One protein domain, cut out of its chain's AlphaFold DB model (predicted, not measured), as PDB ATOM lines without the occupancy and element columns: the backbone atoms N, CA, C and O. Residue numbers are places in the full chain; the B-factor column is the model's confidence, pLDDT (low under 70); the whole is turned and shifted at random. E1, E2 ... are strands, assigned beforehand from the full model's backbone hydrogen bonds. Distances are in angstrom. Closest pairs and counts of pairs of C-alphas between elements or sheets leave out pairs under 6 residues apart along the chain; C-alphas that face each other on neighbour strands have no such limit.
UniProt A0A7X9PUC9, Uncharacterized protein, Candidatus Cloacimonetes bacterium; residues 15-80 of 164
ATOM      1  N   GLN A  15      89.806  24.732  18.093       65.94
ATOM      2  CA  GLN A  15      88.528  25.411  18.381       65.94
ATOM      3  C   GLN A  15      88.641  26.504  19.464       65.94
ATOM      4  O   GLN A  15      87.841  26.554  20.393       65.94
ATOM      5  N   ASP A  16      89.640  27.371  19.357       75.12
ATOM      6  CA  ASP A  16      89.903  28.455  20.293       75.12
ATOM      7  C   ASP A  16      89.834  29.813  19.589       75.12
ATOM      8  O   ASP A  16      89.741  29.925  18.366       75.12
ATOM      9  N   LYS A  17      89.864  30.873  20.394       87.94
ATOM     10  CA  LYS A  17      89.984  32.256  19.933       87.94
ATOM     11  C   LYS A  17      91.386  32.490  19.361       87.94
ATOM     12  O   LYS A  17      92.383  32.220  20.033       87.94
ATOM     13  N   HIS A  18      91.465  33.103  18.182       93.19
ATOM     14  CA  HIS A  18      92.722  33.582  17.600       93.19
ATOM     15  C   HIS A  18      92.671  35.087  17.394       93.19
ATOM     16  O   HIS A  18      91.617  35.673  17.147       93.19
ATOM     17  N   TYR A  19      93.832  35.722  17.428       95.69
ATOM     18  CA  TYR A  19      93.995  37.039  16.837       95.69
ATOM     19  C   TYR A  19      94.302  36.908  15.354       95.69
ATOM     20  O   TYR A  19      94.837  35.895  14.904       95.69
ATOM     21  N   PHE A  20      94.025  37.956  14.585       95.81
ATOM     22  CA  PHE A  20      94.540  38.048  13.229       95.81
ATOM     23  C   PHE A  20      95.165  39.403  12.927       95.81
ATOM     24  O   PHE A  20      94.757  40.431  13.464       95.81
ATOM     25  N   VAL A  21      96.123  39.395  12.002       96.88
ATOM     26  CA  VAL A  21      96.594  40.585  11.287       96.88
ATOM     27  C   VAL A  21      96.429  40.323   9.795       96.88
ATOM     28  O   VAL A  21      97.029  39.395   9.251       96.88
ATOM     29  N   ALA A  22      95.594  41.123   9.140       96.00
ATOM     30  CA  ALA A  22      95.294  41.041   7.719       96.00
ATOM     31  C   ALA A  22      95.856  42.265   6.992       96.00
ATOM     32  O   ALA A  22      95.481  43.402   7.275       96.00
ATOM     33  N   TRP A  23      96.727  42.027   6.020       95.75
ATOM     34  CA  TRP A  23      97.231  43.029   5.091       95.75
ATOM     35  C   TRP A  23      96.384  43.007   3.825       95.75
ATOM     36  O   TRP A  23      96.401  42.036   3.062       95.75
ATOM     37  N   LEU A  24      95.652  44.091   3.599       94.00
ATOM     38  CA  LEU A  24      94.859  44.337   2.403       94.00
ATOM     39  C   LEU A  24      95.518  45.426   1.551       94.00
ATOM     40  O   LEU A  24      96.361  46.187   2.021       94.00
ATOM     41  N   GLN A  25      95.103  45.535   0.291       92.50
ATOM     42  CA  GLN A  25      95.577  46.575  -0.630       92.50
ATOM     43  C   GLN A  25      95.413  48.004  -0.106       92.50
ATOM     44  O   GLN A  25      96.204  48.876  -0.457       92.50
ATOM     45  N   ASN A  26      94.397  48.246   0.715       92.44
ATOM     46  CA  ASN A  26      94.014  49.571   1.187       92.44
ATOM     47  C   ASN A  26      94.140  49.760   2.706       92.44
ATOM     48  O   ASN A  26      93.912  50.870   3.180       92.44
ATOM     49  N   ALA A  27      94.441  48.708   3.473       93.12
ATOM     50  CA  ALA A  27      94.423  48.762   4.932       93.12
ATOM     51  C   ALA A  27      95.202  47.604   5.564       93.12
ATOM     52  O   ALA A  27      95.378  46.546   4.961       93.12
ATOM     53  N   VAL A  28      95.591  47.784   6.825       94.88
ATOM     54  CA  VAL A  28      95.946  46.682   7.722       94.88
ATOM     55  C   VAL A  28      94.839  46.578   8.761       94.88
ATOM     56  O   VAL A  28      94.490  47.582   9.378       94.88
ATOM     57  N   ARG A  29      94.281  45.381   8.943       95.94
ATOM     58  CA  ARG A  29      93.232  45.120   9.932       95.94
ATOM     59  C   ARG A  29      93.720  44.132  10.968       95.94
ATOM     60  O   ARG A  29      94.302  43.109  10.616       95.94
ATOM     61  N   ILE A  30      93.456  44.447  12.226       96.81
ATOM     62  CA  ILE A  30      93.717  43.574  13.364       96.81
ATOM     63  C   ILE A  30      92.370  43.236  13.988       96.81
ATOM     64  O   ILE A  30      91.453  44.060  13.989       96.81
ATOM     65  N   GLY A  31      92.220  42.015  14.477       95.62
ATOM     66  CA  GLY A  31      90.973  41.597  15.086       95.62
ATOM     67  C   GLY A  31      91.048  40.211  15.689       95.62
ATOM     68  O   GLY A  31      92.133  39.681  15.930       95.62
ATOM     69  N   ILE A  32      89.870  39.649  15.915       94.50
ATOM     70  CA  ILE A  32      89.680  38.307  16.452       94.50
ATOM     71  C   ILE A  32      89.100  37.424  15.352       94.50
ATOM     72  O   ILE A  32      88.266  37.858  14.559       94.50
ATOM     73  N   TRP A  33      89.570  36.187  15.285       92.44
ATOM     74  CA  TRP A  33      88.982  35.144  14.465       92.44
ATOM     75  C   TRP A  33      88.468  34.030  15.379       92.44
ATOM     76  O   TRP A  33      89.135  33.654  16.344       92.44
ATOM     77  N   THR A  34      87.269  33.536  15.084       88.50
ATOM     78  CA  THR A  34      86.672  32.369  15.750       88.50
ATOM     79  C   THR A  34      86.109  31.420  14.693       88.50
ATOM     80  O   THR A  34      85.669  31.904  13.643       88.50
ATOM     81  N   PRO A  35      86.071  30.100  14.942       80.94
ATOM     82  CA  PRO A  35      85.496  29.145  13.997       80.94
ATOM     83  C   PRO A  35      84.041  29.459  13.616       80.94
ATOM     84  O   PRO A  35      83.673  29.343  12.450       80.94
ATOM     85  N   GLU A  36      83.216  29.894  14.573       80.75
ATOM     86  CA  GLU A  36      81.791  30.176  14.358       80.75
ATOM     87  C   GLU A  36      81.542  31.594  13.828       80.75
ATOM     88  O   GLU A  36      80.585  31.824  13.087       80.75
ATOM     89  N   GLY A  37      82.372  32.559  14.234       81.75
ATOM     90  CA  GLY A  37      82.183  33.981  13.943       81.75
ATOM     91  C   GLY A  37      83.023  34.521  12.786       81.75
ATOM     92  O   GLY A  37      82.799  35.658  12.368       81.75
ATOM     93  N   GLY A  38      83.987  33.749  12.278       88.19
ATOM     94  CA  GLY A  38      84.915  34.182  11.238       88.19
ATOM     95  C   GLY A  38      85.734  35.408  11.653       88.19
ATOM     96  O   GLY A  38      86.082  35.577  12.822       88.19
ATOM     97  N   PHE A  39      86.061  36.271  10.686       91.50
ATOM     98  CA  PHE A  39      86.836  37.491  10.922       91.50
ATOM     99  C   PHE A  39      86.010  38.607  11.572       91.50
ATOM    100  O   PHE A  39      85.094  39.155  10.961       91.50
ATOM    101  N   GLN A  40      86.431  39.030  12.761       94.06
ATOM    102  CA  GLN A  40      85.880  40.163  13.503       94.06
ATOM    103  C   GLN A  40      86.964  41.240  13.650       94.06
ATOM    104  O   GLN A  40      87.758  41.228  14.591       94.06
ATOM    105  N   ALA A  41      87.053  42.148  12.673       95.50
ATOM    106  CA  ALA A  41      88.029  43.237  12.707       95.50
ATOM    107  C   ALA A  41      87.681  44.268  13.791       95.50
ATOM    108  O   ALA A  41      86.511  44.601  13.989       95.50
ATOM    109  N   ALA A  42      88.696  44.811  14.465       95.25
ATOM    110  CA  ALA A  42      88.515  45.770  15.556       95.25
ATOM    111  C   ALA A  42      87.894  47.105  15.104       95.25
ATOM    112  O   ALA A  42      87.204  47.763  15.883       95.25
ATOM    113  N   ASP A  43      88.095  47.480  13.837       94.19
ATOM    114  CA  ASP A  43      87.466  48.637  13.187       94.19
ATOM    115  C   ASP A  43      86.018  48.360  12.720       94.19
ATOM    116  O   ASP A  43      85.364  49.232  12.143       94.19
ATOM    117  N   GLY A  44      85.515  47.139  12.938       93.56
ATOM    118  CA  GLY A  44      84.200  46.673  12.501       93.56
ATOM    119  C   GLY A  44      84.060  46.488  10.986       93.56
ATOM    120  O   GLY A  44      82.958  46.213  10.513       93.56
ATOM    121  N   GLN A  45      85.133  46.653  10.207       94.06
ATOM    122  CA  GLN A  45      85.088  46.541   8.750       94.06
ATOM    123  C   GLN A  45      85.329  45.097   8.287       94.06
ATOM    124  O   GLN A  45      86.119  44.366   8.886       94.06
ATOM    125  N   PRO A  46      84.714  44.664   7.175       92.38
ATOM    126  CA  PRO A  46      84.916  43.314   6.665       92.38
ATOM    127  C   PRO A  46      86.340  43.120   6.135       92.38
ATOM    128  O   PRO A  46      86.901  43.994   5.467       92.38
ATOM    129  N   VAL A  47      86.912  41.935   6.354       92.19
ATOM    130  CA  VAL A  47      88.122  41.493   5.650       92.19
ATOM    131  C   VAL A  47      87.703  41.036   4.249       92.19
ATOM    132  O   VAL A  47      87.099  39.983   4.096       92.19
ATOM    133  N   ASP A  48      87.977  41.851   3.224       90.50
ATOM    134  CA  ASP A  48      87.611  41.565   1.830       90.50
ATOM    135  C   ASP A  48      88.700  40.735   1.130       90.50
ATOM    136  O   ASP A  48      89.841  41.175   0.959       90.50
ATOM    137  N   GLY A  49      88.329  39.537   0.680       85.31
ATOM    138  CA  GLY A  49      89.238  38.567   0.067       85.31
ATOM    139  C   GLY A  49      89.818  39.010  -1.260       85.31
ATOM    140  O   GLY A  49      90.931  38.620  -1.625       85.31
ATOM    141  N   SER A  50      89.090  39.865  -1.977       87.94
ATOM    142  CA  SER A  50      89.561  40.430  -3.235       87.94
ATOM    143  C   SER A  50      90.772  41.346  -3.011       87.94
ATOM    144  O   SER A  50      91.733  41.298  -3.786       87.94
ATOM    145  N   LEU A  51      90.782  42.076  -1.891       91.56
ATOM    146  CA  LEU A  51      91.835  43.011  -1.497       91.56
ATOM    147  C   LEU A  51      92.932  42.366  -0.643       91.56
ATOM    148  O   LEU A  51      93.990  42.968  -0.467       91.56
ATOM    149  N   LEU A  52      92.706  41.159  -0.117       91.75
ATOM    150  CA  LEU A  52      93.631  40.484   0.789       91.75
ATOM    151  C   LEU A  52      94.958  40.131   0.099       91.75
ATOM    152  O   LEU A  52      94.969  39.447  -0.926       91.75
ATOM    153  N   PHE A  53      96.082  40.556   0.675       93.38
ATOM    154  CA  PHE A  53      97.422  40.100   0.296       93.38
ATOM    155  C   PHE A  53      97.921  38.987   1.205       93.38
ATOM    156  O   PHE A  53      98.484  38.008   0.719       93.38
ATOM    157  N   SER A  54      97.724  39.137   2.513       94.88
ATOM    158  CA  SER A  54      98.116  38.142   3.500       94.88
ATOM    159  C   SER A  54      97.300  38.295   4.773       94.88
ATOM    160  O   SER A  54      96.940  39.408   5.140       94.88
ATOM    161  N   VAL A  55      97.032  37.190   5.457       95.25
ATOM    162  CA  VAL A  55      96.508  37.188   6.818       95.25
ATOM    163  C   VAL A  55      97.256  36.161   7.648       95.25
ATOM    164  O   VAL A  55      97.528  35.054   7.182       95.25
ATOM    165  N   ARG A  56      97.600  36.540   8.874       95.50
ATOM    166  CA  ARG A  56      98.110  35.627   9.899       95.50
ATOM    167  C   ARG A  56      97.056  35.524  10.980       95.50
ATOM    168  O   ARG A  56      96.656  36.561  11.498       95.50
ATOM    169  N   ILE A  57      96.608  34.310  11.268       94.56
ATOM    170  CA  ILE A  57      95.626  33.969  12.300       94.56
ATOM    171  C   ILE A  57      96.373  33.145  13.336       94.56
ATOM    172  O   ILE A  57      96.924  32.109  12.979       94.56
ATOM    173  N   PHE A  58      96.464  33.607  14.576       94.06
ATOM    174  CA  PHE A  58      97.379  33.027  15.553       94.06
ATOM    175  C   PHE A  58      96.869  33.122  16.986       94.06
ATOM    176  O   PHE A  58      96.090  34.006  17.342       94.06
ATOM    177  N   ASN A  59      97.369  32.216  17.812       93.00
ATOM    178  CA  ASN A  59      97.252  32.255  19.260       93.00
ATOM    179  C   ASN A  59      98.570  31.774  19.891       93.00
ATOM    180  O   ASN A  59      99.587  31.596  19.208       93.00
ATOM    181  N   ALA A  60      98.550  31.529  21.200       91.69
ATOM    182  CA  ALA A  60      99.714  31.050  21.930       91.69
ATOM    183  C   ALA A  60     100.326  29.772  21.331       91.69
ATOM    184  O   ALA A  60     101.546  29.668  21.292       91.69
ATOM    185  N   SER A  61      99.517  28.851  20.801       90.06
ATOM    186  CA  SER A  61      99.923  27.496  20.390       90.06
ATOM    187  C   SER A  61     100.142  27.292  18.887       90.06
ATOM    188  O   SER A  61     100.867  26.381  18.485       90.06
ATOM    189  N   GLU A  62      99.525  28.108  18.035       91.50
ATOM    190  CA  GLU A  62      99.549  27.892  16.590       91.50
ATOM    191  C   GLU A  62      99.351  29.177  15.786       91.50
ATOM    192  O   GLU A  62      98.868  30.196  16.279       91.50
ATOM    193  N   GLU A  63      99.728  29.108  14.514       93.69
ATOM    194  CA  GLU A  63      99.437  30.114  13.511       93.69
ATOM    195  C   GLU A  63      99.086  29.468  12.172       93.69
ATOM    196  O   GLU A  63      99.810  28.609  11.664       93.69
ATOM    197  N   LEU A  64      98.036  29.990  11.546       92.69
ATOM    198  CA  LEU A  64      97.742  29.814  10.137       92.69
ATOM    199  C   LEU A  64      98.073  31.096   9.367       92.69
ATOM    200  O   LEU A  64      97.492  32.161   9.585       92.69
ATOM    201  N   HIS A  65      99.018  30.989   8.439       93.44
ATOM    202  CA  HIS A  65      99.431  32.071   7.554       93.44
ATOM    203  C   HIS A  65      98.915  31.813   6.142       93.44
ATOM    204  O   HIS A  65      99.336  30.864   5.486       93.44
ATOM    205  N   PHE A  66      98.034  32.686   5.655       91.69
ATOM    206  CA  PHE A  66      97.635  32.749   4.251       91.69
ATOM    207  C   PHE A  66      98.291  33.943   3.565       91.69
ATOM    208  O   PHE A  66      98.351  35.046   4.117       91.69
ATOM    209  N   PHE A  67      98.757  33.757   2.335       91.94
ATOM    210  CA  PHE A  67      99.376  34.830   1.560       91.94
ATOM    211  C   PHE A  67      99.273  34.598   0.053       91.94
ATOM    212  O   PHE A  67      99.210  33.466  -0.425       91.94
ATOM    213  N   LYS A  68      99.264  35.690  -0.715       89.25
ATOM    214  CA  LYS A  68      99.359  35.655  -2.176       89.25
ATOM    215  C   LYS A  68     100.820  35.521  -2.602       89.25
ATOM    216  O   LYS A  68     101.644  36.375  -2.286       89.25
ATOM    217  N   TYR A  69     101.121  34.508  -3.406       87.00
ATOM    218  CA  TYR A  69     102.402  34.332  -4.082       87.00
ATOM    219  C   TYR A  69     102.165  34.010  -5.561       87.00
ATOM    220  O   TYR A  69     101.408  33.100  -5.892       87.00
ATOM    221  N   GLN A  70     102.773  34.791  -6.461       88.50
ATOM    222  CA  GLN A  70     102.619  34.641  -7.920       88.50
ATOM    223  C   GLN A  70     101.148  34.528  -8.383       88.50
ATOM    224  O   GLN A  70     100.799  33.715  -9.236       88.50
ATOM    225  N   GLY A  71     100.262  35.336  -7.790       82.44
ATOM    226  CA  GLY A  71      98.834  35.372  -8.133       82.44
ATOM    227  C   GLY A  71      97.991  34.224  -7.564       82.44
ATOM    228  O   GLY A  71      96.785  34.202  -7.793       82.44
ATOM    229  N   LYS A  72      98.588  33.300  -6.804       82.62
ATOM    230  CA  LYS A  72      97.890  32.203  -6.123       82.62
ATOM    231  C   LYS A  72      97.906  32.418  -4.617       82.62
ATOM    232  O   LYS A  72      98.874  32.950  -4.081       82.62
ATOM    233  N   PHE A  73      96.847  31.993  -3.940       83.38
ATOM    234  CA  PHE A  73      96.863  31.908  -2.486       83.38
ATOM    235  C   PHE A  73      97.565  30.626  -2.054       83.38
ATOM    236  O   PHE A  73      97.251  29.545  -2.550       83.38
ATOM    237  N   LEU A  74      98.516  30.780  -1.141       87.50
ATOM    238  CA  LEU A  74      99.177  29.704  -0.423       87.50
ATOM    239  C   LEU A  74      98.833  29.823   1.058       87.50
ATOM    240  O   LEU A  74      98.502  30.910   1.546       87.50
ATOM    241  N   SER A  75      98.928  28.701   1.759       89.06
ATOM    242  CA  SER A  75      98.715  28.628   3.195       89.06
ATOM    243  C   SER A  75      99.792  27.794   3.864       89.06
ATOM    244  O   SER A  75     100.397  26.913   3.248       89.06
ATOM    245  N   ARG A  76     100.037  28.090   5.136       89.38
ATOM    246  CA  ARG A  76     100.900  27.301   6.006       89.38
ATOM    247  C   ARG A  76     100.347  27.338   7.418       89.38
ATOM    248  O   ARG A  76     100.119  28.414   7.960       89.38
ATOM    249  N   LEU A  77     100.175  26.160   8.002       89.75
ATOM    250  CA  LEU A  77      99.851  25.986   9.410       89.75
ATOM    251  C   LEU A  77     101.125  25.610  10.164       89.75
ATOM    252  O   LEU A  77     101.833  24.686   9.760       89.75
ATOM    253  N   LYS A  78     101.412  26.311  11.256       90.06
ATOM    254  CA  LYS A  78     102.495  25.981  12.180       90.06
ATOM    255  C   LYS A  78     101.923  25.913  13.583       90.06
ATOM    256  O   LYS A  78     101.425  26.906  14.100       90.06
ATOM    257  N   LYS A  79     102.011  24.734  14.183       89.00
ATOM    258  CA  LYS A  79     101.722  24.504  15.601       89.00
ATOM    259  C   LYS A  79     103.038  24.429  16.349       89.00
ATOM    260  O   LYS A  79     104.065  24.169  15.715       89.00
ATOM    261  N   ASP A  80     103.015  24.655  17.654       74.62
ATOM    262  CA  ASP A  80     104.203  24.432  18.461       74.62
ATOM    263  C   ASP A  80     104.675  22.984  18.330       74.62
ATOM    264  O   ASP A  80     103.934  22.055  18.653       74.62
TER     265      ASP A  80
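Overview. This is residues 15 to 80 of the 164 residues of an uncharacterized protein of Candidatus Cloacimonetes bacterium (UniProt A0A7X9PUC9). One twisted six-stranded sheet is curled like part of a barrel that stays open, its edge strands E3 and E6 apart. The strands lie side by side in the order E3, E2, E1, E4, E5, E6, antiparallel throughout, and residues 42 to 51 link edge strand E3 to inner strand E4. The printed part has 66 residues with six named strands, E1 to E6 along the chain, and no named helix: all strand. It is compact, with a radius of gyration of the C-alphas of 11.6 A and spans of 28 by 27 by 17 A.

Along the chain. Find C-alpha 18 at (92.722, 33.582, 17.600); from there E1 runs 18.7 A, residues 18 to 24. E2 is residues 28 to 34, 18.8 A, and E3 is residues 38 to 41, 9.7 A. E4 holds residues 52 to 58, 17.0 A, and E5 residues 62 to 69, 21.8 A. E6, residues 72 to 79, runs 23.4 A to C-alpha 79 at (101.722, 24.504, 15.601).

Arrangement. Look first at E1 and E2, a hairpin, where N 20 and O 31 are 2.9 A apart. E2 and E3 form another, with N 40 and O 32 at 2.8 A; E1 E2 E3 is a meander, each strand the antiparallel neighbour of the one before. E4 is the antiparallel neighbour of E1, with N 21 and O 56 at 2.9 A, and E1 E2 E3 E4 is a Greek key, four strands in a row of which three are a meander and the first is the antiparallel neighbour of the fourth. In the second meander, E4 E5 E6, find N 57 and O 64 at 2.9 A, then N 65 and O 76 at 2.8 A.

Size, cuts and confidence. The C-alphas farthest apart, of Asn 26 and Asp 80, are 32.2 A apart. The printed part has no cut and no long link. Of the model's printed residues, residue 15 has pLDDT under 70.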